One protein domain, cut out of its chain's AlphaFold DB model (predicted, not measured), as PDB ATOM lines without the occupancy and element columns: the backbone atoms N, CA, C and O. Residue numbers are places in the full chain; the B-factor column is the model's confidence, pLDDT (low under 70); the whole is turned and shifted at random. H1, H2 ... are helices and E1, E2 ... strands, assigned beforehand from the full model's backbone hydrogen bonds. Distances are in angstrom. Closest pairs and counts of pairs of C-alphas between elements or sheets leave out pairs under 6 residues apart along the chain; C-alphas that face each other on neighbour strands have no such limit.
ATOM      1  N   GLU A   9     554.419 540.301 393.520       93.00
ATOM      2  CA  GLU A   9     554.776 539.051 392.849       93.00
ATOM      3  C   GLU A   9     553.585 538.084 392.760       93.00
ATOM      4  O   GLU A   9     553.387 537.417 391.740       93.00
ATOM      5  N   PHE A  10     552.764 538.026 393.814       95.50
ATOM      6  CA  PHE A  10     551.549 537.220 393.830       95.50
ATOM      7  C   PHE A  10     550.468 537.797 392.908       95.50
ATOM      8  O   PHE A  10     549.803 537.046 392.195       95.50
ATOM      9  N   GLU A  11     550.299 539.120 392.875       95.56
ATOM     10  CA  GLU A  11     549.342 539.761 391.966       95.56
ATOM     11  C   GLU A  11     549.726 539.579 390.494       95.56
ATOM     12  O   GLU A  11     548.854 539.280 389.676       95.56
ATOM     13  N   GLU A  12     551.015 539.692 390.156       94.25
ATOM     14  CA  GLU A  12     551.535 539.372 388.819       94.25
ATOM     15  C   GLU A  12     551.267 537.910 388.446       94.25
ATOM     16  O   GLU A  12     550.773 537.615 387.356       94.25
ATOM     17  N   PHE A  13     551.487 536.977 389.372       96.69
ATOM     18  CA  PHE A  13     551.133 535.576 389.155       96.69
ATOM     19  C   PHE A  13     549.627 535.377 388.900       96.69
ATOM     20  O   PHE A  13     549.244 534.637 387.992       96.69
ATOM     21  N   LEU A  14     548.750 536.048 389.653       97.69
ATOM     22  CA  LEU A  14     547.300 535.947 389.448       97.69
ATOM     23  C   LEU A  14     546.865 536.479 388.074       97.69
ATOM     24  O   LEU A  14     545.960 535.903 387.465       97.69
ATOM     25  N   LYS A  15     547.527 537.524 387.559       96.88
ATOM     26  CA  LYS A  15     547.274 538.061 386.209       96.88
ATOM     27  C   LYS A  15     547.587 537.047 385.102       96.88
ATOM     28  O   LYS A  15     546.909 537.065 384.078       96.88
ATOM     29  N   LEU A  16     548.538 536.125 385.307       96.12
ATOM     30  CA  LEU A  16     548.785 535.023 384.360       96.12
ATOM     31  C   LEU A  16     547.624 534.026 384.287       96.12
ATOM     32  O   LEU A  16     547.421 533.387 383.255       96.12
ATOM     33  N   LEU A  17     546.893 533.846 385.388       97.19
ATOM     34  CA  LEU A  17     545.835 532.844 385.491       97.19
ATOM     35  C   LEU A  17     544.467 533.372 385.064       97.19
ATOM     36  O   LEU A  17     543.609 532.595 384.640       97.19
ATOM     37  N   GLY A  18     544.236 534.678 385.174       96.75
ATOM     38  CA  GLY A  18     542.965 535.266 384.792       96.75
ATOM     39  C   GLY A  18     542.916 536.775 384.949       96.75
ATOM     40  O   GLY A  18     543.881 537.436 385.318       96.75
ATOM     41  N   ARG A  19     541.733 537.328 384.687       96.81
ATOM     42  CA  ARG A  19     541.454 538.758 384.832       96.81
ATOM     43  C   ARG A  19     540.758 539.039 386.155       96.81
ATOM     44  O   ARG A  19     539.861 538.292 386.552       96.81
ATOM     45  N   LYS A  20     541.122 540.145 386.800       97.69
ATOM     46  CA  LYS A  20     540.439 540.633 388.001       97.69
ATOM     47  C   LYS A  20     539.061 541.191 387.631       97.69
ATOM     48  O   LYS A  20     538.916 541.870 386.614       97.69
ATOM     49  N   VAL A  21     538.042 540.893 388.430       97.06
ATOM     50  CA  VAL A  21     536.664 541.357 388.234       97.06
ATOM     51  C   VAL A  21     536.026 541.760 389.549       97.06
ATOM     52  O   VAL A  21     536.258 541.132 390.581       97.06
ATOM     53  N   ARG A  22     535.149 542.762 389.486       97.25
ATOM     54  CA  ARG A  22     534.226 543.096 390.568       97.25
ATOM     55  C   ARG A  22     533.147 542.021 390.678       97.25
ATOM     56  O   ARG A  22     532.518 541.696 389.678       97.25
ATOM     57  N   LEU A  23     532.919 541.497 391.882       95.88
ATOM     58  CA  LEU A  23     531.907 540.469 392.148       95.88
ATOM     59  C   LEU A  23     530.476 541.000 392.047       95.88
ATOM     60  O   LEU A  23     529.602 540.329 391.495       95.88
ATOM     61  N   ARG A  24     530.223 542.207 392.561       95.06
ATOM     62  CA  ARG A  24     528.890 542.808 392.536       95.06
ATOM     63  C   ARG A  24     528.409 542.980 391.104       95.06
ATOM     64  O   ARG A  24     529.089 543.597 390.290       95.06
ATOM     65  N   ASN A  25     527.219 542.453 390.827       92.44
ATOM     66  CA  ASN A  25     526.594 542.448 389.500       92.44
ATOM     67  C   ASN A  25     527.380 541.689 388.412       92.44
ATOM     68  O   ASN A  25     527.061 541.826 387.231       92.44
ATOM     69  N   TYR A  26     528.370 540.864 388.772       92.81
ATOM     70  CA  TYR A  26     529.038 540.005 387.799       92.81
ATOM     71  C   TYR A  26     528.062 538.955 387.254       92.81
ATOM     72  O   TYR A  26     527.401 538.246 388.014       92.81
ATOM     73  N   SER A  27     527.967 538.856 385.929       90.69
ATOM     74  CA  SER A  27     527.015 537.978 385.235       90.69
ATOM     75  C   SER A  27     527.576 536.596 384.884       90.69
ATOM     76  O   SER A  27     526.824 535.731 384.435       90.69
ATOM     77  N   GLY A  28     528.881 536.378 385.069       90.38
ATOM     78  CA  GLY A  28     529.535 535.103 384.786       90.38
ATOM     79  C   GLY A  28     529.419 534.086 385.925       90.38
ATOM     80  O   GLY A  28     528.728 534.287 386.925       90.38
ATOM     81  N   TYR A  29     530.125 532.964 385.781       89.94
ATOM     82  CA  TYR A  29     530.257 531.981 386.856       89.94
ATOM     83  C   TYR A  29     531.002 532.600 388.051       89.94
ATOM     84  O   TYR A  29     532.009 533.267 387.859       89.94
ATOM     85  N   ILE A  30     530.510 532.383 389.278       88.00
ATOM     86  CA  ILE A  30     531.033 533.022 390.509       88.00
ATOM     87  C   ILE A  30     531.603 532.036 391.533       88.00
ATOM     88  O   ILE A  30     531.967 532.441 392.630       88.00
ATOM     89  N   GLY A  31     531.646 530.735 391.231       85.38
ATOM     90  CA  GLY A  31     532.330 529.760 392.096       85.38
ATOM     91  C   GLY A  31     531.826 529.691 393.548       85.38
ATOM     92  O   GLY A  31     532.570 529.295 394.435       85.38
ATOM     93  N   GLY A  32     530.580 530.101 393.813       88.38
ATOM     94  CA  GLY A  32     530.016 530.144 395.168       88.38
ATOM     95  C   GLY A  32     530.348 531.402 395.982       88.38
ATOM     96  O   GLY A  32     529.987 531.449 397.156       88.38
ATOM     97  N   LEU A  33     530.990 532.405 395.379       92.06
ATOM     98  CA  LEU A  33     531.146 533.745 395.949       92.06
ATOM     99  C   LEU A  33     529.820 534.523 395.914       92.06
ATOM    100  O   LEU A  33     528.908 534.209 395.143       92.06
ATOM    101  N   ASP A  34     529.710 535.535 396.764       90.94
ATOM    102  CA  ASP A  34     528.588 536.461 396.822       90.94
ATOM    103  C   ASP A  34     528.743 537.579 395.785       90.94
ATOM    104  O   ASP A  34     529.723 538.317 395.769       90.94
ATOM    105  N   TYR A  35     527.732 537.710 394.930       90.62
ATOM    106  CA  TYR A  35     527.648 538.723 393.876       90.62
ATOM    107  C   TYR A  35     526.624 539.828 394.193       90.62
ATOM    108  O   TYR A  35     526.386 540.704 393.358       90.62
ATOM    109  N   ARG A  36     525.966 539.766 395.363       90.12
ATOM    110  CA  ARG A  36     524.893 540.686 395.768       90.12
ATOM    111  C   ARG A  36     525.355 541.683 396.821       90.12
ATOM    112  O   ARG A  36     525.177 542.882 396.619       90.12
ATOM    113  N   ASN A  37     525.941 541.186 397.911       91.94
ATOM    114  CA  ASN A  37     526.172 541.969 399.129       91.94
ATOM    115  C   ASN A  37     527.653 542.073 399.517       91.94
ATOM    116  O   ASN A  37     527.951 542.517 400.621       91.94
ATOM    117  N   ASP A  38     528.574 541.656 398.643       91.81
ATOM    118  CA  ASP A  38     530.027 541.713 398.875       91.81
ATOM    119  C   ASP A  38     530.516 540.940 400.111       91.81
ATOM    120  O   ASP A  38     531.635 541.135 400.587       91.81
ATOM    121  N   SER A  39     529.701 540.010 400.622       91.00
ATOM    122  CA  SER A  39     530.003 539.272 401.855       91.00
ATOM    123  C   SER A  39     531.180 538.305 401.725       91.00
ATOM    124  O   SER A  39     531.698 537.830 402.731       91.00
ATOM    125  N   THR A  40     531.631 538.021 400.501       92.50
ATOM    126  CA  THR A  40     532.798 537.176 400.213       92.50
ATOM    127  C   THR A  40     533.910 537.960 399.516       92.50
ATOM    128  O   THR A  40     534.671 537.384 398.742       92.50
ATOM    129  N   GLY A  41     533.992 539.267 399.766       92.88
ATOM    130  CA  GLY A  41     534.975 540.153 399.150       92.88
ATOM    131  C   GLY A  41     534.402 540.945 397.979       92.88
ATOM    132  O   GLY A  41     533.288 540.709 397.512       92.88
ATOM    133  N   LEU A  42     535.180 541.922 397.517       96.19
ATOM    134  CA  LEU A  42     534.767 542.834 396.450       96.19
ATOM    135  C   LEU A  42     535.129 542.297 395.067       96.19
ATOM    136  O   LEU A  42     534.388 542.507 394.105       96.19
ATOM    137  N   GLU A  43     536.261 541.619 394.952       96.88
ATOM    138  CA  GLU A  43     536.857 541.263 393.673       96.88
ATOM    139  C   GLU A  43     537.385 539.837 393.693       96.88
ATOM    140  O   GLU A  43     537.662 539.260 394.742       96.88
ATOM    141  N   THR A  44     537.537 539.267 392.507       97.19
ATOM    142  CA  THR A  44     538.163 537.961 392.318       97.19
ATOM    143  C   THR A  44     538.833 537.885 390.949       97.19
ATOM    144  O   THR A  44     538.677 538.793 390.135       97.19
ATOM    145  N   TYR A  45     539.563 536.806 390.681       97.88
ATOM    146  CA  TYR A  45     540.094 536.497 389.360       97.88
ATOM    147  C   TYR A  45     539.226 535.445 388.674       97.88
ATOM    148  O   TYR A  45     538.814 534.456 389.285       97.88
ATOM    149  N   VAL A  46     538.965 535.652 387.387       97.38
ATOM    150  CA  VAL A  46     538.185 534.739 386.546       97.38
ATOM    151  C   VAL A  46     538.876 534.520 385.210       97.38
ATOM    152  O   VAL A  46     539.569 535.403 384.704       97.38
ATOM    153  N   THR A  47     538.663 533.356 384.608       95.12
ATOM    154  CA  THR A  47     539.110 533.074 383.242       95.12
ATOM    155  C   THR A  47     538.165 532.095 382.557       95.12
ATOM    156  O   THR A  47     537.530 531.268 383.213       95.12
ATOM    157  N   GLU A  48     538.067 532.190 381.237       90.94
ATOM    158  CA  GLU A  48     537.469 531.155 380.403       90.94
ATOM    159  C   GLU A  48     538.601 530.495 379.620       90.94
ATOM    160  O   GLU A  48     539.254 531.130 378.794       90.94
ATOM    161  N   PHE A  49     538.854 529.217 379.889       78.19
ATOM    162  CA  PHE A  49     539.941 528.482 379.262       78.19
ATOM    163  C   PHE A  49     539.411 527.198 378.632       78.19
ATOM    164  O   PHE A  49     538.888 526.326 379.325       78.19
ATOM    165  N   ARG A  50     539.529 527.085 377.301       77.38
ATOM    166  CA  ARG A  50     539.063 525.926 376.511       77.38
ATOM    167  C   ARG A  50     537.603 525.538 376.812       77.38
ATOM    168  O   ARG A  50     537.296 524.369 377.024       77.38
ATOM    169  N   GLY A  51     536.717 526.534 376.880       77.25
ATOM    170  CA  GLY A  51     535.291 526.351 377.190       77.25
ATOM    171  C   GLY A  51     534.984 526.058 378.665       77.25
ATOM    172  O   GLY A  51     533.838 525.774 379.008       77.25
ATOM    173  N   THR A  52     535.986 526.122 379.548       74.50
ATOM    174  CA  THR A  52     535.812 525.957 380.997       74.50
ATOM    175  C   THR A  52     535.881 527.312 381.688       74.50
ATOM    176  O   THR A  52     536.896 528.000 381.615       74.50
ATOM    177  N   ASN A  53     534.814 527.680 382.399       86.81
ATOM    178  CA  ASN A  53     534.798 528.867 383.252       86.81
ATOM    179  C   ASN A  53     535.458 528.559 384.599       86.81
ATOM    180  O   ASN A  53     535.036 527.639 385.302       86.81
ATOM    181  N   ILE A  54     536.459 529.348 384.977       92.56
ATOM    182  CA  ILE A  54     537.235 529.187 386.209       92.56
ATOM    183  C   ILE A  54     537.127 530.471 387.030       92.56
ATOM    184  O   ILE A  54     537.281 531.575 386.508       92.56
ATOM    185  N   VAL A  55     536.880 530.310 388.329       95.75
ATOM    186  CA  VAL A  55     536.869 531.388 389.326       95.75
ATOM    187  C   VAL A  55     537.879 531.031 390.403       95.75
ATOM    188  O   VAL A  55     537.849 529.917 390.927       95.75
ATOM    189  N   PHE A  56     538.757 531.965 390.749       97.19
ATOM    190  CA  PHE A  56     539.786 531.751 391.759       97.19
ATOM    191  C   PHE A  56     539.312 532.228 393.133       97.19
ATOM    192  O   PHE A  56     539.005 533.396 393.339       97.19
ATOM    193  N   LEU A  57     539.284 531.334 394.118       95.69
ATOM    194  CA  LEU A  57     538.982 531.691 395.507       95.69
ATOM    195  C   LEU A  57     540.267 532.194 396.185       95.69
ATOM    196  O   LEU A  57     540.951 531.445 396.877       95.69
ATOM    197  N   VAL A  58     540.639 533.448 395.916       96.25
ATOM    198  CA  VAL A  58     541.920 534.032 396.348       96.25
ATOM    199  C   VAL A  58     541.871 534.414 397.828       96.25
ATOM    200  O   VAL A  58     541.049 535.233 398.232       96.25
ATOM    201  N   SER A  59     542.770 533.860 398.648       94.75
ATOM    202  CA  SER A  59     542.739 534.051 400.105       94.75
ATOM    203  C   SER A  59     542.826 535.508 400.547       94.75
ATOM    204  O   SER A  59     542.129 535.874 401.484       94.75
ATOM    205  N   THR A  60     543.639 536.328 399.879       94.94
ATOM    206  CA  THR A  60     543.821 537.753 400.205       94.94
ATOM    207  C   THR A  60     542.655 538.629 399.741       94.94
ATOM    208  O   THR A  60     542.487 539.729 400.251       94.94
ATOM    209  N   LEU A  61     541.811 538.145 398.820       95.06
ATOM    210  CA  LEU A  61     540.612 538.859 398.358       95.06
ATOM    211  C   LEU A  61     539.339 538.448 399.111       95.06
ATOM    212  O   LEU A  61     538.307 539.109 398.993       95.06
ATOM    213  N   LEU A  62     539.402 537.369 399.893       94.44
ATOM    214  CA  LEU A  62     538.329 536.964 400.794       94.44
ATOM    215  C   LEU A  62     538.391 537.771 402.103       94.44
ATOM    216  O   LEU A  62     539.490 538.099 402.563       94.44
ATOM    217  N   PRO A  63     537.245 538.032 402.762       91.81
ATOM    218  CA  PRO A  63     537.208 538.780 404.013       91.81
ATOM    219  C   PRO A  63     538.136 538.175 405.064       91.81
ATOM    220  O   PRO A  63     538.202 536.951 405.221       91.81
ATOM    221  N   TYR A  64     538.868 539.044 405.751       91.75
ATOM    222  CA  TYR A  64     539.703 538.689 406.887       91.75
ATOM    223  C   TYR A  64     538.981 539.031 408.187       91.75
ATOM    224  O   TYR A  64     538.378 540.097 408.299       91.75
ATOM    225  N   GLU A  65     539.054 538.141 409.173       87.88
ATOM    226  CA  GLU A  65     538.481 538.374 410.501       87.88
ATOM    227  C   GLU A  65     539.607 538.375 411.552       87.88
ATOM    228  O   GLU A  65     539.976 537.296 412.012       87.88
ATOM    229  N   PRO A  66     540.159 539.536 411.965       85.75
ATOM    230  CA  PRO A  66     541.367 539.609 412.805       85.75
ATOM    231  C   PRO A  66     541.308 538.781 414.091       85.75
ATOM    232  O   PRO A  66     542.291 538.175 414.505       85.75
ATOM    233  N   ASN A  67     540.120 538.683 414.686       87.12
ATOM    234  CA  ASN A  67     539.916 538.010 415.967       87.12
ATOM    235  C   ASN A  67     539.632 536.503 415.834       87.12
ATOM    236  O   ASN A  67     539.340 535.851 416.834       87.12
ATOM    237  N   LYS A  68     539.673 535.931 414.621       86.00
ATOM    238  CA  LYS A  68     539.415 534.500 414.401       86.00
ATOM    239  C   LYS A  68     540.664 533.775 413.923       86.00
ATOM    240  O   LYS A  68     541.063 533.872 412.764       86.00
ATOM    241  N   THR A  69     541.221 532.947 414.797       82.88
ATOM    242  CA  THR A  69     542.374 532.087 414.495       82.88
ATOM    243  C   THR A  69     542.099 531.101 413.357       82.88
ATOM    244  O   THR A  69     542.988 530.790 412.581       82.88
ATOM    245  N   GLU A  70     540.863 530.637 413.181       82.38
ATOM    246  CA  GLU A  70     540.560 529.627 412.157       82.38
ATOM    247  C   GLU A  70     540.229 530.201 410.771       82.38
ATOM    248  O   GLU A  70     540.179 529.446 409.796       82.38
ATOM    249  N   GLN A  71     539.977 531.516 410.668       89.19
ATOM    250  CA  GLN A  71     539.557 532.190 409.427       89.19
ATOM    251  C   GLN A  71     538.461 531.409 408.673       89.19
ATOM    252  O   GLN A  71     538.567 531.135 407.471       89.19
ATOM    253  N   LEU A  72     537.407 531.007 409.394       85.62
ATOM    254  CA  LEU A  72     536.389 530.066 408.913       85.62
ATOM    255  C   LEU A  72     535.735 530.490 407.595       85.62
ATOM    256  O   LEU A  72     535.468 529.629 406.759       85.62
ATOM    257  N   ALA A  73     535.518 531.790 407.370       84.25
ATOM    258  CA  ALA A  73     534.986 532.295 406.104       84.25
ATOM    259  C   ALA A  73     535.890 531.909 404.919       84.25
ATOM    260  O   ALA A  73     535.430 531.316 403.944       84.25
ATOM    261  N   ARG A  74     537.202 532.140 405.042       91.12
ATOM    262  CA  ARG A  74     538.199 531.773 404.023       91.12
ATOM    263  C   ARG A  74     538.295 530.258 403.858       91.12
ATOM    264  O   ARG A  74     538.260 529.752 402.735       91.12
ATOM    265  N   LYS A  75     538.343 529.526 404.977       88.38
ATOM    266  CA  LYS A  75     538.403 528.057 404.993       88.38
ATOM    267  C   LYS A  75     537.159 527.420 404.365       88.38
ATOM    268  O   LYS A  75     537.296 526.431 403.656       88.38
ATOM    269  N   ARG A  76     535.967 527.995 404.545       88.00
ATOM    270  CA  ARG A  76     534.716 527.507 403.940       88.00
ATOM    271  C   ARG A  76     534.743 527.563 402.414       88.00
ATOM    272  O   ARG A  76     534.196 526.672 401.772       88.00
ATOM    273  N   HIS A  77     535.350 528.592 401.832       87.31
ATOM    274  CA  HIS A  77     535.455 528.715 400.380       87.31
ATOM    275  C   HIS A  77     536.624 527.881 399.840       87.31
ATOM    276  O   HIS A  77     536.425 526.970 399.037       87.31
ATOM    277  N   ILE A  78     537.839 528.127 400.332       89.75
ATOM    278  CA  ILE A  78     539.052 527.485 399.805       89.75
ATOM    279  C   ILE A  78     539.112 526.004 400.185       89.75
ATOM    280  O   ILE A  78     539.410 525.155 399.350       89.75
ATOM    281  N   GLY A  79     538.772 525.672 401.432       85.69
ATOM    282  CA  GLY A  79     538.824 524.308 401.955       85.69
ATOM    283  C   GLY A  79     537.846 523.344 401.283       85.69
ATOM    284  O   GLY A  79     538.056 522.139 401.372       85.69
ATOM    285  N   ASN A  80     536.833 523.857 400.578       86.75
ATOM    286  CA  ASN A  80     535.877 523.075 399.787       86.75
ATOM    287  C   ASN A  80     536.255 522.960 398.299       86.75
ATOM    288  O   ASN A  80     535.495 522.398 397.510       86.75
ATOM    289  N   SER A  81     537.422 523.467 397.898       88.75
ATOM    290  CA  SER A  81     537.944 523.292 396.539       88.75
ATOM    291  C   SER A  81     538.681 521.961 396.411       88.75
ATOM    292  O   SER A  81     539.434 521.579 397.300       88.75
ATOM    293  N   SER A  82     538.503 521.248 395.297       89.56
ATOM    294  CA  SER A  82     539.205 519.979 395.044       89.56
ATOM    295  C   SER A  82     540.683 520.164 394.687       89.56
ATOM    296  O   SER A  82     541.526 519.346 395.071       89.56
ATOM    297  N   VAL A  83     540.987 521.253 393.978       94.25
ATOM    298  CA  VAL A  83     542.324 521.661 393.533       94.25
ATOM    299  C   VAL A  83     542.649 523.012 394.161       94.25
ATOM    300  O   VAL A  83     541.804 523.904 394.194       94.25
ATOM    301  N   THR A  84     543.860 523.178 394.681       95.44
ATOM    302  CA  THR A  84     544.300 524.426 395.315       95.44
ATOM    303  C   THR A  84     545.690 524.806 394.817       95.44
ATOM    304  O   THR A  84     546.613 523.998 394.873       95.44
ATOM    305  N   PHE A  85     545.843 526.039 394.336       96.44
ATOM    306  CA  PHE A  85     547.161 526.613 394.078       96.44
ATOM    307  C   PHE A  85     547.769 527.120 395.386       96.44
ATOM    308  O   PHE A  85     547.086 527.790 396.161       96.44
ATOM    309  N   ILE A  86     549.044 526.816 395.615       95.06
ATOM    310  CA  ILE A  86     549.831 527.343 396.729       95.06
ATOM    311  C   ILE A  86     550.953 528.179 396.130       95.06
ATOM    312  O   ILE A  86     551.896 527.626 395.570       95.06
ATOM    313  N   PHE A  87     550.838 529.498 396.223       95.94
ATOM    314  CA  PHE A  87     551.927 530.396 395.861       95.94
ATOM    315  C   PHE A  87     552.898 530.494 397.040       95.94
ATOM    316  O   PHE A  87     552.473 530.769 398.162       95.94
ATOM    317  N   VAL A  88     554.174 530.210 396.795       93.44
ATOM    318  CA  VAL A  88     555.236 530.213 397.805       93.44
ATOM    319  C   VAL A  88     556.226 531.303 397.431       93.44
ATOM    320  O   VAL A  88     556.865 531.234 396.380       93.44
ATOM    321  N   GLU A  89     556.328 532.312 398.288       91.25
ATOM    322  CA  GLU A  89     557.326 533.373 398.160       91.25
ATOM    323  C   GLU A  89     558.739 532.812 398.361       91.25
ATOM    324  O   GLU A  89     558.923 531.709 398.881       91.25
ATOM    325  N   GLU A  90     559.750 533.549 397.915       85.88
ATOM    326  CA  GLU A  90     561.130 533.056 397.863       85.88
ATOM    327  C   GLU A  90     561.658 532.616 399.237       85.88
ATOM    328  O   GLU A  90     562.156 531.489 399.375       85.88
ATOM    329  N   ASP A  91     561.432 533.467 400.242       84.88
ATOM    330  CA  ASP A  91     561.864 533.304 401.636       84.88
ATOM    331  C   ASP A  91     560.890 532.467 402.484       84.88
ATOM    332  O   ASP A  91     561.121 532.223 403.670       84.88
ATOM    333  N   ALA A  92     559.778 532.012 401.899       87.19
ATOM    334  CA  ALA A  92     558.789 531.234 402.627       87.19
ATOM    335  C   ALA A  92     559.252 529.784 402.841       87.19
ATOM    336  O   ALA A  92     559.850 529.139 401.970       87.19
ATOM    337  N   MET A  93     558.900 529.237 404.007       85.06
ATOM    338  CA  MET A  93     559.124 527.826 404.320       85.06
ATOM    339  C   MET A  93     558.410 526.912 403.306       85.06
ATOM    340  O   MET A  93     557.306 527.238 402.856       85.06
ATOM    341  N   PRO A  94     558.987 525.740 402.969       81.31
ATOM    342  CA  PRO A  94     558.342 524.787 402.075       81.31
ATOM    343  C   PRO A  94     556.943 524.396 402.559       81.31
ATOM    344  O   PRO A  94     556.743 524.054 403.726       81.31
ATOM    345  N   PHE A  95     555.971 524.408 401.648       85.69
ATOM    346  CA  PHE A  95     554.610 523.985 401.957       85.69
ATOM    347  C   PHE A  95     554.569 522.492 402.303       85.69
ATOM    348  O   PHE A  95     555.040 521.655 401.532       85.69
ATOM    349  N   GLN A  96     553.955 522.161 403.441       82.50
ATOM    350  CA  GLN A  96     553.734 520.790 403.892       82.50
ATOM    351  C   GLN A  96     552.246 520.419 403.747       82.50
ATOM    352  O   GLN A  96     551.429 520.861 404.557       82.50
ATOM    353  N   PRO A  97     551.869 519.603 402.746       78.56
ATOM    354  CA  PRO A  97     550.477 519.234 402.464       78.56
ATOM    355  C   PRO A  97     549.741 518.594 403.644       78.56
ATOM    356  O   PRO A  97     548.548 518.830 403.823       78.56
ATOM    357  N   ASP A  98     550.461 517.834 404.473       76.44
ATOM    358  CA  ASP A  98     549.906 517.110 405.623       76.44
ATOM    359  C   ASP A  98     549.369 518.046 406.722       76.44
ATOM    360  O   ASP A  98     548.586 517.626 407.571       76.44
ATOM    361  N   THR A  99     549.729 519.334 406.680       76.62
ATOM    362  CA  THR A  99     549.186 520.359 407.588       76.62
ATOM    363  C   THR A  99     547.734 520.731 407.268       76.62
ATOM    364  O   THR A  99     547.040 521.306 408.109       76.62
ATOM    365  N   ILE A 100     547.243 520.404 406.067       77.75
ATOM    366  CA  ILE A 100     545.889 520.743 405.626       77.75
ATOM    367  C   ILE A 100     544.941 519.560 405.825       77.75
ATOM    368  O   ILE A 100     544.929 518.587 405.068       77.75
ATOM    369  N   ILE A 101     544.051 519.702 406.807       75.81
ATOM    370  CA  ILE A 101     542.974 518.747 407.076       75.81
ATOM    371  C   ILE A 101     541.712 519.208 406.332       75.81
ATOM    372  O   ILE A 101     540.986 520.090 406.799       75.81
ATOM    373  N   SER A 102     541.448 518.628 405.156       80.56
ATOM    374  CA  SER A 102     540.223 518.880 404.382       80.56
ATOM    375  C   SER A 102     539.675 517.618 403.707       80.56
ATOM    376  O   SER A 102     540.382 516.880 403.021       80.56
ATOM    377  N   GLY A 103     538.361 517.412 403.833       78.12
ATOM    378  CA  GLY A 103     537.632 516.362 403.121       78.12
ATOM    379  C   GLY A 103     537.575 516.574 401.604       78.12
ATOM    380  O   GLY A 103     537.504 515.592 400.866       78.12
ATOM    381  N   PHE A 104     537.714 517.812 401.122       81.75
ATOM    382  CA  PHE A 104     537.528 518.167 399.711       81.75
ATOM    383  C   PHE A 104     538.830 518.427 398.963       81.75
ATOM    384  O   PHE A 104     538.947 517.990 397.821       81.75
ATOM    385  N   GLN A 105     539.817 519.067 399.594       89.19
ATOM    386  CA  GLN A 105     541.107 519.319 398.954       89.19
ATOM    387  C   GLN A 105     541.820 517.989 398.728       89.19
ATOM    388  O   GLN A 105     541.941 517.165 399.639       89.19
ATOM    389  N   LYS A 106     542.199 517.729 397.479       88.94
ATOM    390  CA  LYS A 106     542.859 516.481 397.080       88.94
ATOM    391  C   LYS A 106     544.092 516.718 396.230       88.94
ATOM    392  O   LYS A 106     544.922 515.820 396.151       88.94
ATOM    393  N   VAL A 107     544.224 517.891 395.615       92.00
ATOM    394  CA  VAL A 107     545.391 518.263 394.817       92.00
ATOM    395  C   VAL A 107     545.868 519.658 395.201       92.00
ATOM    396  O   VAL A 107     545.081 520.604 395.215       92.00
ATOM    397  N   PHE A 108     547.170 519.784 395.433       94.19
ATOM    398  CA  PHE A 108     547.881 521.045 395.584       94.19
ATOM    399  C   PHE A 108     548.844 521.240 394.412       94.19
ATOM    400  O   PHE A 108     549.672 520.371 394.133       94.19
ATOM    401  N   ILE A 109     548.738 522.382 393.735       94.88
ATOM    402  CA  ILE A 109     549.708 522.833 392.732       94.88
ATOM    403  C   ILE A 109     550.524 523.944 393.384       94.88
ATOM    404  O   ILE A 109     550.025 525.044 393.607       94.88
ATOM    405  N   ILE A 110     551.759 523.627 393.746       94.50
ATOM    406  CA  ILE A 110     552.659 524.502 394.491       94.50
ATOM    407  C   ILE A 110     553.505 525.257 393.473       94.50
ATOM    408  O   ILE A 110     554.191 524.632 392.671       94.50
ATOM    409  N   VAL A 111     553.449 526.584 393.500       95.75
ATOM    410  CA  VAL A 111     554.191 527.476 392.610       95.75
ATOM    411  C   VAL A 111     555.125 528.312 393.472       95.75
ATOM    412  O   VAL A 111     554.667 529.189 394.200       95.75
ATOM    413  N   LYS A 112     556.426 528.019 393.419       93.88
ATOM    414  CA  LYS A 112     557.453 528.779 394.132       93.88
ATOM    415  C   LYS A 112     558.015 529.868 393.228       93.88
ATOM    416  O   LYS A 112     558.515 529.559 392.149       93.88
ATOM    417  N   TYR A 113     557.949 531.109 393.686       93.31
ATOM    418  CA  TYR A 113     558.616 532.248 393.068       93.31
ATOM    419  C   TYR A 113     560.121 532.218 393.378       93.31
ATOM    420  O   TYR A 113     560.514 531.911 394.505       93.31
ATOM    421  N   ILE A 114     560.951 532.487 392.368       90.31
ATOM    422  CA  ILE A 114     562.418 532.487 392.444       90.31
ATOM    423  C   ILE A 114     562.933 533.769 391.787       90.31
ATOM    424  O   ILE A 114     562.648 533.989 390.604       90.31
ATOM    425  N   ARG A 115     563.715 534.583 392.506       87.88
ATOM    426  CA  ARG A 115     564.467 535.688 391.896       87.88
ATOM    427  C   ARG A 115     565.742 535.143 391.270       87.88
ATOM    428  O   ARG A 115     566.392 534.242 391.800       87.88
ATOM    429  N   LEU A 116     566.082 535.663 390.099       83.75
ATOM    430  CA  LEU A 116     567.292 535.293 389.383       83.75
ATOM    431  C   LEU A 116     568.367 536.336 389.661       83.75
ATOM    432  O   LEU A 116     568.176 537.523 389.415       83.75
ATOM    433  N   ASN A 117     569.499 535.876 390.192       67.38
ATOM    434  CA  ASN A 117     570.578 536.749 390.655       67.38
ATOM    435  C   ASN A 117     571.449 537.323 389.527       67.38
ATOM    436  O   ASN A 117     572.302 538.160 389.804       67.38
ATOM    437  N   ASN A 118     571.238 536.905 388.277       57.34
ATOM    438  CA  ASN A 118     572.033 537.347 387.138       57.34
ATOM    439  C   ASN A 118     571.118 537.989 386.089       57.34
ATOM    440  O   ASN A 118     570.130 537.388 385.670       57.34
ATOM    441  N   ASP A 119     571.498 539.198 385.684       54.84
ATOM    442  CA  ASP A 119     570.835 540.115 384.753       54.84
ATOM    443  C   ASP A 119     569.644 540.877 385.332       54.84
ATOM    444  O   ASP A 119     568.480 540.477 385.285       54.84
ATOM    445  N   VAL A 120     569.977 542.063 385.822       56.84
ATOM    446  CA  VAL A 120     569.075 543.204 385.804       56.84
ATOM    447  C   VAL A 120     568.775 543.507 384.326       56.84
ATOM    448  O   VAL A 120     569.706 543.773 383.569       56.84
ATOM    449  N   ASP A 121     567.514 543.416 383.892       58.66
ATOM    450  CA  ASP A 121     567.130 543.810 382.522       58.66
ATOM    451  C   ASP A 121     567.483 545.291 382.279       58.66
ATOM    452  O   ASP A 121     567.560 546.062 383.238       58.66
ATOM    453  N   ASP A 122     567.582 545.732 381.014       59.19
ATOM    454  CA  ASP A 122     567.902 547.119 380.587       59.19
ATOM    455  C   ASP A 122     567.078 548.234 381.286       59.19
ATOM    456  O   ASP A 122     567.378 549.423 381.173       59.19
ATOM    457  N   LYS A 123     566.012 547.861 382.006       61.09
ATOM    458  CA  LYS A 123     565.093 548.721 382.765       61.09
ATOM    459  C   LYS A 123     565.242 548.641 384.294       61.09
ATOM    460  O   LYS A 123     564.348 549.100 384.997       61.09
ATOM    461  N   ASN A 124     566.323 548.074 384.823       58.06
ATOM    462  CA  ASN A 124     566.541 547.892 386.265       58.06
ATOM    463  C   ASN A 124     565.572 546.932 386.991       58.06
ATOM    464  O   ASN A 124     565.425 546.999 388.212       58.06
ATOM    465  N   ASN A 125     564.940 546.003 386.267       64.44
ATOM    466  CA  ASN A 125     564.075 544.985 386.867       64.44
ATOM    467  C   ASN A 125     564.837 543.674 387.079       64.44
ATOM    468  O   ASN A 125     565.524 543.196 386.177       64.44
ATOM    469  N   TYR A 126     564.675 543.073 388.259       68.50
ATOM    470  CA  TYR A 126     565.173 541.727 388.533       68.50
ATOM    471  C   TYR A 126     564.429 540.706 387.667       68.50
ATOM    472  O   TYR A 126     563.194 540.682 387.662       68.50
ATOM    473  N   LYS A 127     565.164 539.834 386.969       81.06
ATOM    474  CA  LYS A 127     564.573 538.647 386.342       81.06
ATOM    475  C   LYS A 127     564.064 537.689 387.420       81.06
ATOM    476  O   LYS A 127     564.635 537.567 388.505       81.06
ATOM    477  N   PHE A 128     562.982 536.984 387.122       88.94
ATOM    478  CA  PHE A 128     562.393 536.005 388.029       88.94
ATOM    479  C   PHE A 128     561.752 534.855 387.255       88.94
ATOM    480  O   PHE A 128     561.443 534.969 386.068       88.94
ATOM    481  N   GLY A 129     561.531 533.742 387.946       91.31
ATOM    482  CA  GLY A 129     560.862 532.570 387.400       91.31
ATOM    483  C   GLY A 129     560.071 531.806 388.453       91.31
ATOM    484  O   GLY A 129     560.022 532.173 389.630       91.31
ATOM    485  N   TYR A 130     559.445 530.717 388.019       93.19
ATOM    486  CA  TYR A 130     558.598 529.879 388.856       93.19
ATOM    487  C   TYR A 130     559.059 528.426 388.826       93.19
ATOM    488  O   TYR A 130     559.280 527.861 387.758       93.19
ATOM    489  N   ARG A 131     559.140 527.783 389.991       92.44
ATOM    490  CA  ARG A 131     559.225 526.318 390.098       92.44
ATOM    491  C   ARG A 131     557.873 525.759 390.490       92.44
ATOM    492  O   ARG A 131     557.157 526.362 391.288       92.44
ATOM    493  N   VAL A 132     557.523 524.597 389.948       90.94
ATOM    494  CA  VAL A 132     556.209 523.993 390.183       90.94
ATOM    495  C   VAL A 132     556.349 522.581 390.715       90.94
ATOM    496  O   VAL A 132     556.971 521.732 390.090       90.94
ATOM    497  N   ALA A 133     555.699 522.313 391.841       90.75
ATOM    498  CA  ALA A 133     555.539 520.974 392.384       90.75
ATOM    499  C   ALA A 133     554.054 520.622 392.480       90.75
ATOM    500  O   ALA A 133     553.198 521.488 392.666       90.75
ATOM    501  N   VAL A 134     553.730 519.336 392.353       89.62
ATOM    502  CA  VAL A 134     552.348 518.853 392.437       89.62
ATOM    503  C   VAL A 134     552.255 517.777 393.497       89.62
ATOM    504  O   VAL A 134     553.009 516.805 393.497       89.62
ATOM    505  N   CYS A 135     551.295 517.962 394.392       90.75
ATOM    506  CA  CYS A 135     551.008 517.037 395.464       90.75
ATOM    507  C   CYS A 135     549.549 516.594 395.374       90.75
ATOM    508  O   CYS A 135     548.655 517.426 395.231       90.75
ATOM    509  N   ARG A 136     549.286 515.289 395.455       89.25
ATOM    510  CA  ARG A 136     547.928 514.739 395.337       89.25
ATOM    511  C   ARG A 136     547.653 513.656 396.365       89.25
ATOM    512  O   ARG A 136     548.562 512.956 396.797       89.25
ATOM    513  N   ALA A 137     546.393 513.502 396.750       87.88
ATOM    514  CA  ALA A 137     545.969 512.398 397.599       87.88
ATOM    515  C   ALA A 137     546.261 511.054 396.907       87.88
ATOM    516  O   ALA A 137     546.158 510.944 395.683       87.88
ATOM    517  N   LYS A 138     546.604 510.029 397.695       83.25
ATOM    518  CA  LYS A 138     547.046 508.713 397.199       83.25
ATOM    519  C   LYS A 138     546.156 508.092 396.124       83.25
ATOM    520  O   LYS A 138     546.678 507.607 395.124       83.25
ATOM    521  N   ASP A 139     544.842 508.163 396.302       82.88
ATOM    522  CA  ASP A 139     543.886 507.503 395.403       82.88
ATOM    523  C   ASP A 139     543.422 508.402 394.244       82.88
ATOM    524  O   ASP A 139     542.552 508.019 393.463       82.88
ATOM    525  N   VAL A 140     543.978 509.611 394.115       81.50
ATOM    526  CA  VAL A 140     543.799 510.432 392.910       81.50
ATOM    527  C   VAL A 140     544.802 509.940 391.868       81.50
ATOM    528  O   VAL A 140     545.995 509.953 392.161       81.50
ATOM    529  N   PRO A 141     544.385 509.513 390.665       79.12
ATOM    530  CA  PRO A 141     545.318 509.060 389.637       79.12
ATOM    531  C   PRO A 141     546.217 510.202 389.152       79.12
ATOM    532  O   PRO A 141     545.865 511.374 389.271       79.12
ATOM    533  N   GLN A 142     547.367 509.864 388.568       77.12
ATOM    534  CA  GLN A 142     548.232 510.855 387.927       77.12
ATOM    535  C   GLN A 142     547.496 511.534 386.760       77.12
ATOM    536  O   GLN A 142     546.692 510.914 386.061       77.12
ATOM    537  N   PHE A 143     547.775 512.819 386.552       81.12
ATOM    538  CA  PHE A 143     547.137 513.632 385.520       81.12
ATOM    539  C   PHE A 143     548.153 514.539 384.831       81.12
ATOM    540  O   PHE A 143     549.106 515.023 385.446       81.12
ATOM    541  N   GLY A 144     547.957 514.758 383.533       64.88
ATOM    542  CA  GLY A 144     548.852 515.574 382.717       64.88
ATOM    543  C   GLY A 144     548.578 517.081 382.822       64.88
ATOM    544  O   GLY A 144     547.567 517.486 383.401       64.88
ATOM    545  N   PRO A 145     549.437 517.919 382.221       75.94
ATOM    546  CA  PRO A 145     550.776 517.584 381.715       75.94
ATOM    547  C   PRO A 145     551.741 517.229 382.862       75.94
ATOM    548  O   PRO A 145     551.513 517.623 384.006       75.94
ATOM    549  N   ILE A 146     552.784 516.438 382.605       73.06
ATOM    550  CA  ILE A 146     553.802 516.135 383.627       73.06
ATOM    551  C   ILE A 146     554.685 517.376 383.785       73.06
ATOM    552  O   ILE A 146     555.087 517.978 382.795       73.06
ATOM    553  N   ILE A 147     554.947 517.778 385.027       75.25
ATOM    554  CA  ILE A 147     555.751 518.959 385.347       75.25
ATOM    555  C   ILE A 147     556.890 518.499 386.251       75.25
ATOM    556  O   ILE A 147     556.626 517.891 387.288       75.25
ATOM    557  N   SER A 148     558.132 518.754 385.840       75.06
ATOM    558  CA  SER A 148     559.300 518.522 386.693       75.06
ATOM    559  C   SER A 148     559.461 519.684 387.669       75.06
ATOM    560  O   SER A 148     559.385 520.843 387.259       75.06
ATOM    561  N   SER A 149     559.720 519.372 388.941       71.00
ATOM    562  CA  SER A 149     560.023 520.366 389.979       71.00
ATOM    563  C   SER A 149     561.312 521.133 389.720       71.00
ATOM    564  O   SER A 149     561.470 522.252 390.209       71.00
ATOM    565  N   ASP A 150     562.219 520.537 388.948       75.62
ATOM    566  CA  ASP A 150     563.546 521.093 388.685       75.62
ATOM    567  C   ASP A 150     563.506 522.131 387.560       75.62
ATOM    568  O   ASP A 150     564.458 522.885 387.368       75.62
ATOM    569  N   TYR A 151     562.397 522.186 386.816       81.50
ATOM    570  CA  TYR A 151     562.221 523.131 385.725       81.50
ATOM    571  C   TYR A 151     561.872 524.522 386.258       81.50
ATOM    572  O   TYR A 151     560.930 524.687 387.038       81.50
ATOM    573  N   LEU A 152     562.614 525.525 385.789       86.62
ATOM    574  CA  LEU A 152     562.341 526.928 386.051       86.62
ATOM    575  C   LEU A 152     561.565 527.536 384.876       86.62
ATOM    576  O   LEU A 152     562.072 527.629 383.758       86.62
ATOM    577  N   PHE A 153     560.323 527.931 385.140       87.69
ATOM    578  CA  PHE A 153     559.425 528.543 384.167       87.69
ATOM    579  C   PHE A 153     559.577 530.062 384.154       87.69
ATOM    580  O   PHE A 153     559.578 530.698 385.207       87.69
ATOM    581  N   GLU A 154     559.627 530.645 382.961       88.62
ATOM    582  CA  GLU A 154     559.539 532.093 382.769       88.62
ATOM    583  C   GLU A 154     558.135 532.624 383.083       88.62
ATOM    584  O   GLU A 154     557.125 531.922 382.942       88.62
ATOM    585  N   HIS A 155     558.060 533.902 383.458       89.75
ATOM    586  CA  HIS A 155     556.792 534.616 383.547       89.75
ATOM    587  C   HIS A 155     556.227 534.871 382.143       89.75
ATOM    588  O   HIS A 155     556.529 535.871 381.497       89.75
ATOM    589  N   HIS A 156     555.403 533.943 381.659       88.94
ATOM    590  CA  HIS A 156     554.799 534.016 380.331       88.94
ATOM    591  C   HIS A 156     553.382 533.426 380.315       88.94
ATOM    592  O   HIS A 156     553.058 532.513 381.079       88.94
ATOM    593  N   LEU A 157     552.529 533.876 379.388       84.31
ATOM    594  CA  LEU A 157     551.149 533.383 379.261       84.31
ATOM    595  C   LEU A 157     551.083 531.862 379.025       84.31
ATOM    596  O   LEU A 157     550.180 531.186 379.518       84.31
ATOM    597  N   SER A 158     552.065 531.295 378.320       80.00
ATOM    598  CA  SER A 158     552.167 529.842 378.109       80.00
ATOM    599  C   SER A 158     552.314 529.064 379.421       80.00
ATOM    600  O   SER A 158     551.753 527.974 379.546       80.00
ATOM    601  N   PHE A 159     553.009 529.631 380.414       85.81
ATOM    602  CA  PHE A 159     553.091 529.058 381.755       85.81
ATOM    603  C   PHE A 159     551.728 529.104 382.461       85.81
ATOM    604  O   PHE A 159     551.276 528.086 382.986       85.81
ATOM    605  N   GLY A 160     551.009 530.230 382.377       88.56
ATOM    606  CA  GLY A 160     549.623 530.330 382.852       88.56
ATOM    607  C   GLY A 160     548.715 529.260 382.228       88.56
ATOM    608  O   GLY A 160     548.046 528.509 382.939       88.56
ATOM    609  N   ASN A 161     548.772 529.087 380.905       82.69
ATOM    610  CA  ASN A 161     548.007 528.067 380.177       82.69
ATOM    611  C   ASN A 161     548.359 526.628 380.597       82.69
ATOM    612  O   ASN A 161     547.472 525.766 380.671       82.69
ATOM    613  N   LEU A 162     549.637 526.354 380.885       83.44
ATOM    614  CA  LEU A 162     550.100 525.072 381.421       83.44
ATOM    615  C   LEU A 162     549.460 524.795 382.787       83.44
ATOM    616  O   LEU A 162     548.908 523.712 382.994       83.44
ATOM    617  N   LEU A 163     549.482 525.780 383.690       91.44
ATOM    618  CA  LEU A 163     548.887 525.677 385.023       91.44
ATOM    619  C   LEU A 163     547.366 525.499 384.968       91.44
ATOM    620  O   LEU A 163     546.836 524.636 385.667       91.44
ATOM    621  N   LEU A 164     546.666 526.246 384.108       86.69
ATOM    622  CA  LEU A 164     545.220 526.095 383.901       86.69
ATOM    623  C   LEU A 164     544.874 524.695 383.381       86.69
ATOM    624  O   LEU A 164     543.992 524.030 383.923       86.69
ATOM    625  N   THR A 165     545.618 524.201 382.386       81.75
ATOM    626  CA  THR A 165     545.448 522.834 381.867       81.75
ATOM    627  C   THR A 165     545.687 521.795 382.965       81.75
ATOM    628  O   THR A 165     544.891 520.869 383.131       81.75
ATOM    629  N   LYS A 166     546.758 521.963 383.753       85.44
ATOM    630  CA  LYS A 166     547.097 521.077 384.873       85.44
ATOM    631  C   LYS A 166     546.001 521.071 385.940       85.44
ATOM    632  O   LYS A 166     545.644 519.997 386.415       85.44
ATOM    633  N   ALA A 167     545.439 522.231 386.281       89.94
ATOM    634  CA  ALA A 167     544.368 522.360 387.268       89.94
ATOM    635  C   ALA A 167     543.042 521.747 386.799       89.94
ATOM    636  O   ALA A 167     542.381 521.060 387.575       89.94
ATOM    637  N   ILE A 168     542.670 521.927 385.528       81.06
ATOM    638  CA  ILE A 168     541.481 521.283 384.949       81.06
ATOM    639  C   ILE A 168     541.637 519.758 384.977       81.06
ATOM    640  O   ILE A 168     540.761 519.044 385.465       81.06
ATOM    641  N   ASN A 169     542.784 519.246 384.522       79.94
ATOM    642  CA  ASN A 169     543.062 517.811 384.538       79.94
ATOM    643  C   ASN A 169     543.112 517.247 385.965       79.94
ATOM    644  O   ASN A 169     542.626 516.141 386.201       79.94
ATOM    645  N   ALA A 170     543.640 518.015 386.924       82.94
ATOM    646  CA  ALA A 170     543.583 517.679 388.342       82.94
ATOM    647  C   ALA A 170     542.135 517.551 388.824       82.94
ATOM    648  O   ALA A 170     541.790 516.556 389.457       82.94
ATOM    649  N   ALA A 171     541.270 518.512 388.492       83.38
ATOM    650  CA  ALA A 171     539.864 518.483 388.883       83.38
ATOM    651  C   ALA A 171     539.149 517.242 388.322       83.38
ATOM    652  O   ALA A 171     538.450 516.553 389.067       83.38
ATOM    653  N   TYR A 172     539.396 516.888 387.055       79.00
ATOM    654  CA  TYR A 172     538.889 515.643 386.464       79.00
ATOM    655  C   TYR A 172     539.452 514.386 387.136       79.00
ATOM    656  O   TYR A 172     538.721 513.415 387.338       79.00
ATOM    657  N   ALA A 173     540.732 514.379 387.512       79.12
ATOM    658  CA  ALA A 173     541.333 513.256 388.226       79.12
ATOM    659  C   ALA A 173     540.722 513.068 389.620       79.12
ATOM    660  O   ALA A 173     540.483 511.932 390.029       79.12
ATOM    661  N   VAL A 174     540.392 514.156 390.325       81.31
ATOM    662  CA  VAL A 174     539.725 514.087 391.634       81.31
ATOM    663  C   VAL A 174     538.347 513.426 391.540       81.31
ATOM    664  O   VAL A 174     537.969 512.713 392.465       81.31
ATOM    665  N   LEU A 175     537.628 513.541 390.418       75.31
ATOM    666  CA  LEU A 175     536.352 512.828 390.226       75.31
ATOM    667  C   LEU A 175     536.500 511.297 390.253       75.31
ATOM    668  O   LEU A 175     535.524 510.588 390.494       75.31
ATOM    669  N   LYS A 176     537.713 510.778 390.025       76.44
ATOM    670  CA  LYS A 176     538.025 509.342 390.093       76.44
ATOM    671  C   LYS A 176     538.355 508.869 391.514       76.44
ATOM    672  O   LYS A 176     538.396 507.663 391.741       76.44
TER     673      LYS A 176
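What this domain is: This is residues 9 to 176 of the 475 residues of the protein "Signal-induced proliferation-associated 1-like protein 2" of Schistosoma haematobium (UniProt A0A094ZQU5). What is the main picture? A strongly twisted four-stranded sheet, E4 E5 E6 E7, has the long helix H3 and the short helix H1 over one face, two layers, and H1 also packs on a smaller sheet, E1 E2 E3. Residues 120 to 125, at the tip of the long hairpin of E5 and E6, stick out. What is it made of, and how large is it? The printed part has 168 residues of mixed class, in the order H1 E1 E2 E3 H2 E4 E5 E6 E7 H3; the larger sheet, in that order E4 to E7, is mixed and the smaller one antiparallel. It is compact, with a radius of gyration of the C-alphas of 16.6 A and spans of 47 by 41 by 38 A.

Where its parts are: Where is the larger sheet? E4 is residues 83 to 88, E5 107 to 120 at 35.6 A, E6 126 to 137 at 36.2 A, and E7 152 to 154. E5 bends by 67 degrees at residue 117. Where are the other elements? H1 is residues 9 to 17, from C-alpha 9 at (554.776, 539.051, 392.849); E1 is 19 to 22, E2 43 to 49 at 19.5 A, E3 52 to 56 and H2 72 to 78. H3 is residues 157 to 174, 25.6 A long, ending with C-alpha 174 at (539.725, 514.087, 391.634).

How they stand to each other: How do the larger sheet's strands pair? E4 and E5 are parallel, with N 86 and O 109 2.9 A apart; E5 E6 E7 form a meander, each strand the antiparallel neighbour of the one before, with N 110 and O 133 at 2.8 A and N 130 and O 153 at 2.8 A. What is on it? H3 runs along the strands at a height over the sheet of 9.2 A, its closest C-alphas to E4 being Val 83 and Ala 171, 6.1 A. H1, on the same face, touches H3 with the closest C-alphas, Leu 16 and Gly 160, 5.0 A apart; their lines are only just about perpendicular at 72 degrees. Where are the smaller sheet and H2? H1 is on E1 E2 E3, a second meander, at a height over the sheet of 10.2 A; N 21 and O 44 are 2.8 A apart, N 47 and O 54 2.9 A. H2 is on neither sheet and apart from H1 and H3. Are the helix backbones complete? Every O i to N i+4 pair is within hydrogen-bond range in H2 and H3, and 4 of 5 in H1.

The domain as a whole: How far does it reach? The two C-alphas farthest apart, those of Asp 122 and Lys 176, are 49.1 A apart. Are there cuts or long links? The printed part has no cut; the long links are E1 to E2, E3 to H2, E4 to E5 and E6 to E7. Where is confidence low? The pLDDT is under 70 at residues 117 to 126 and residue 144; the mean of the printed part is 86.3.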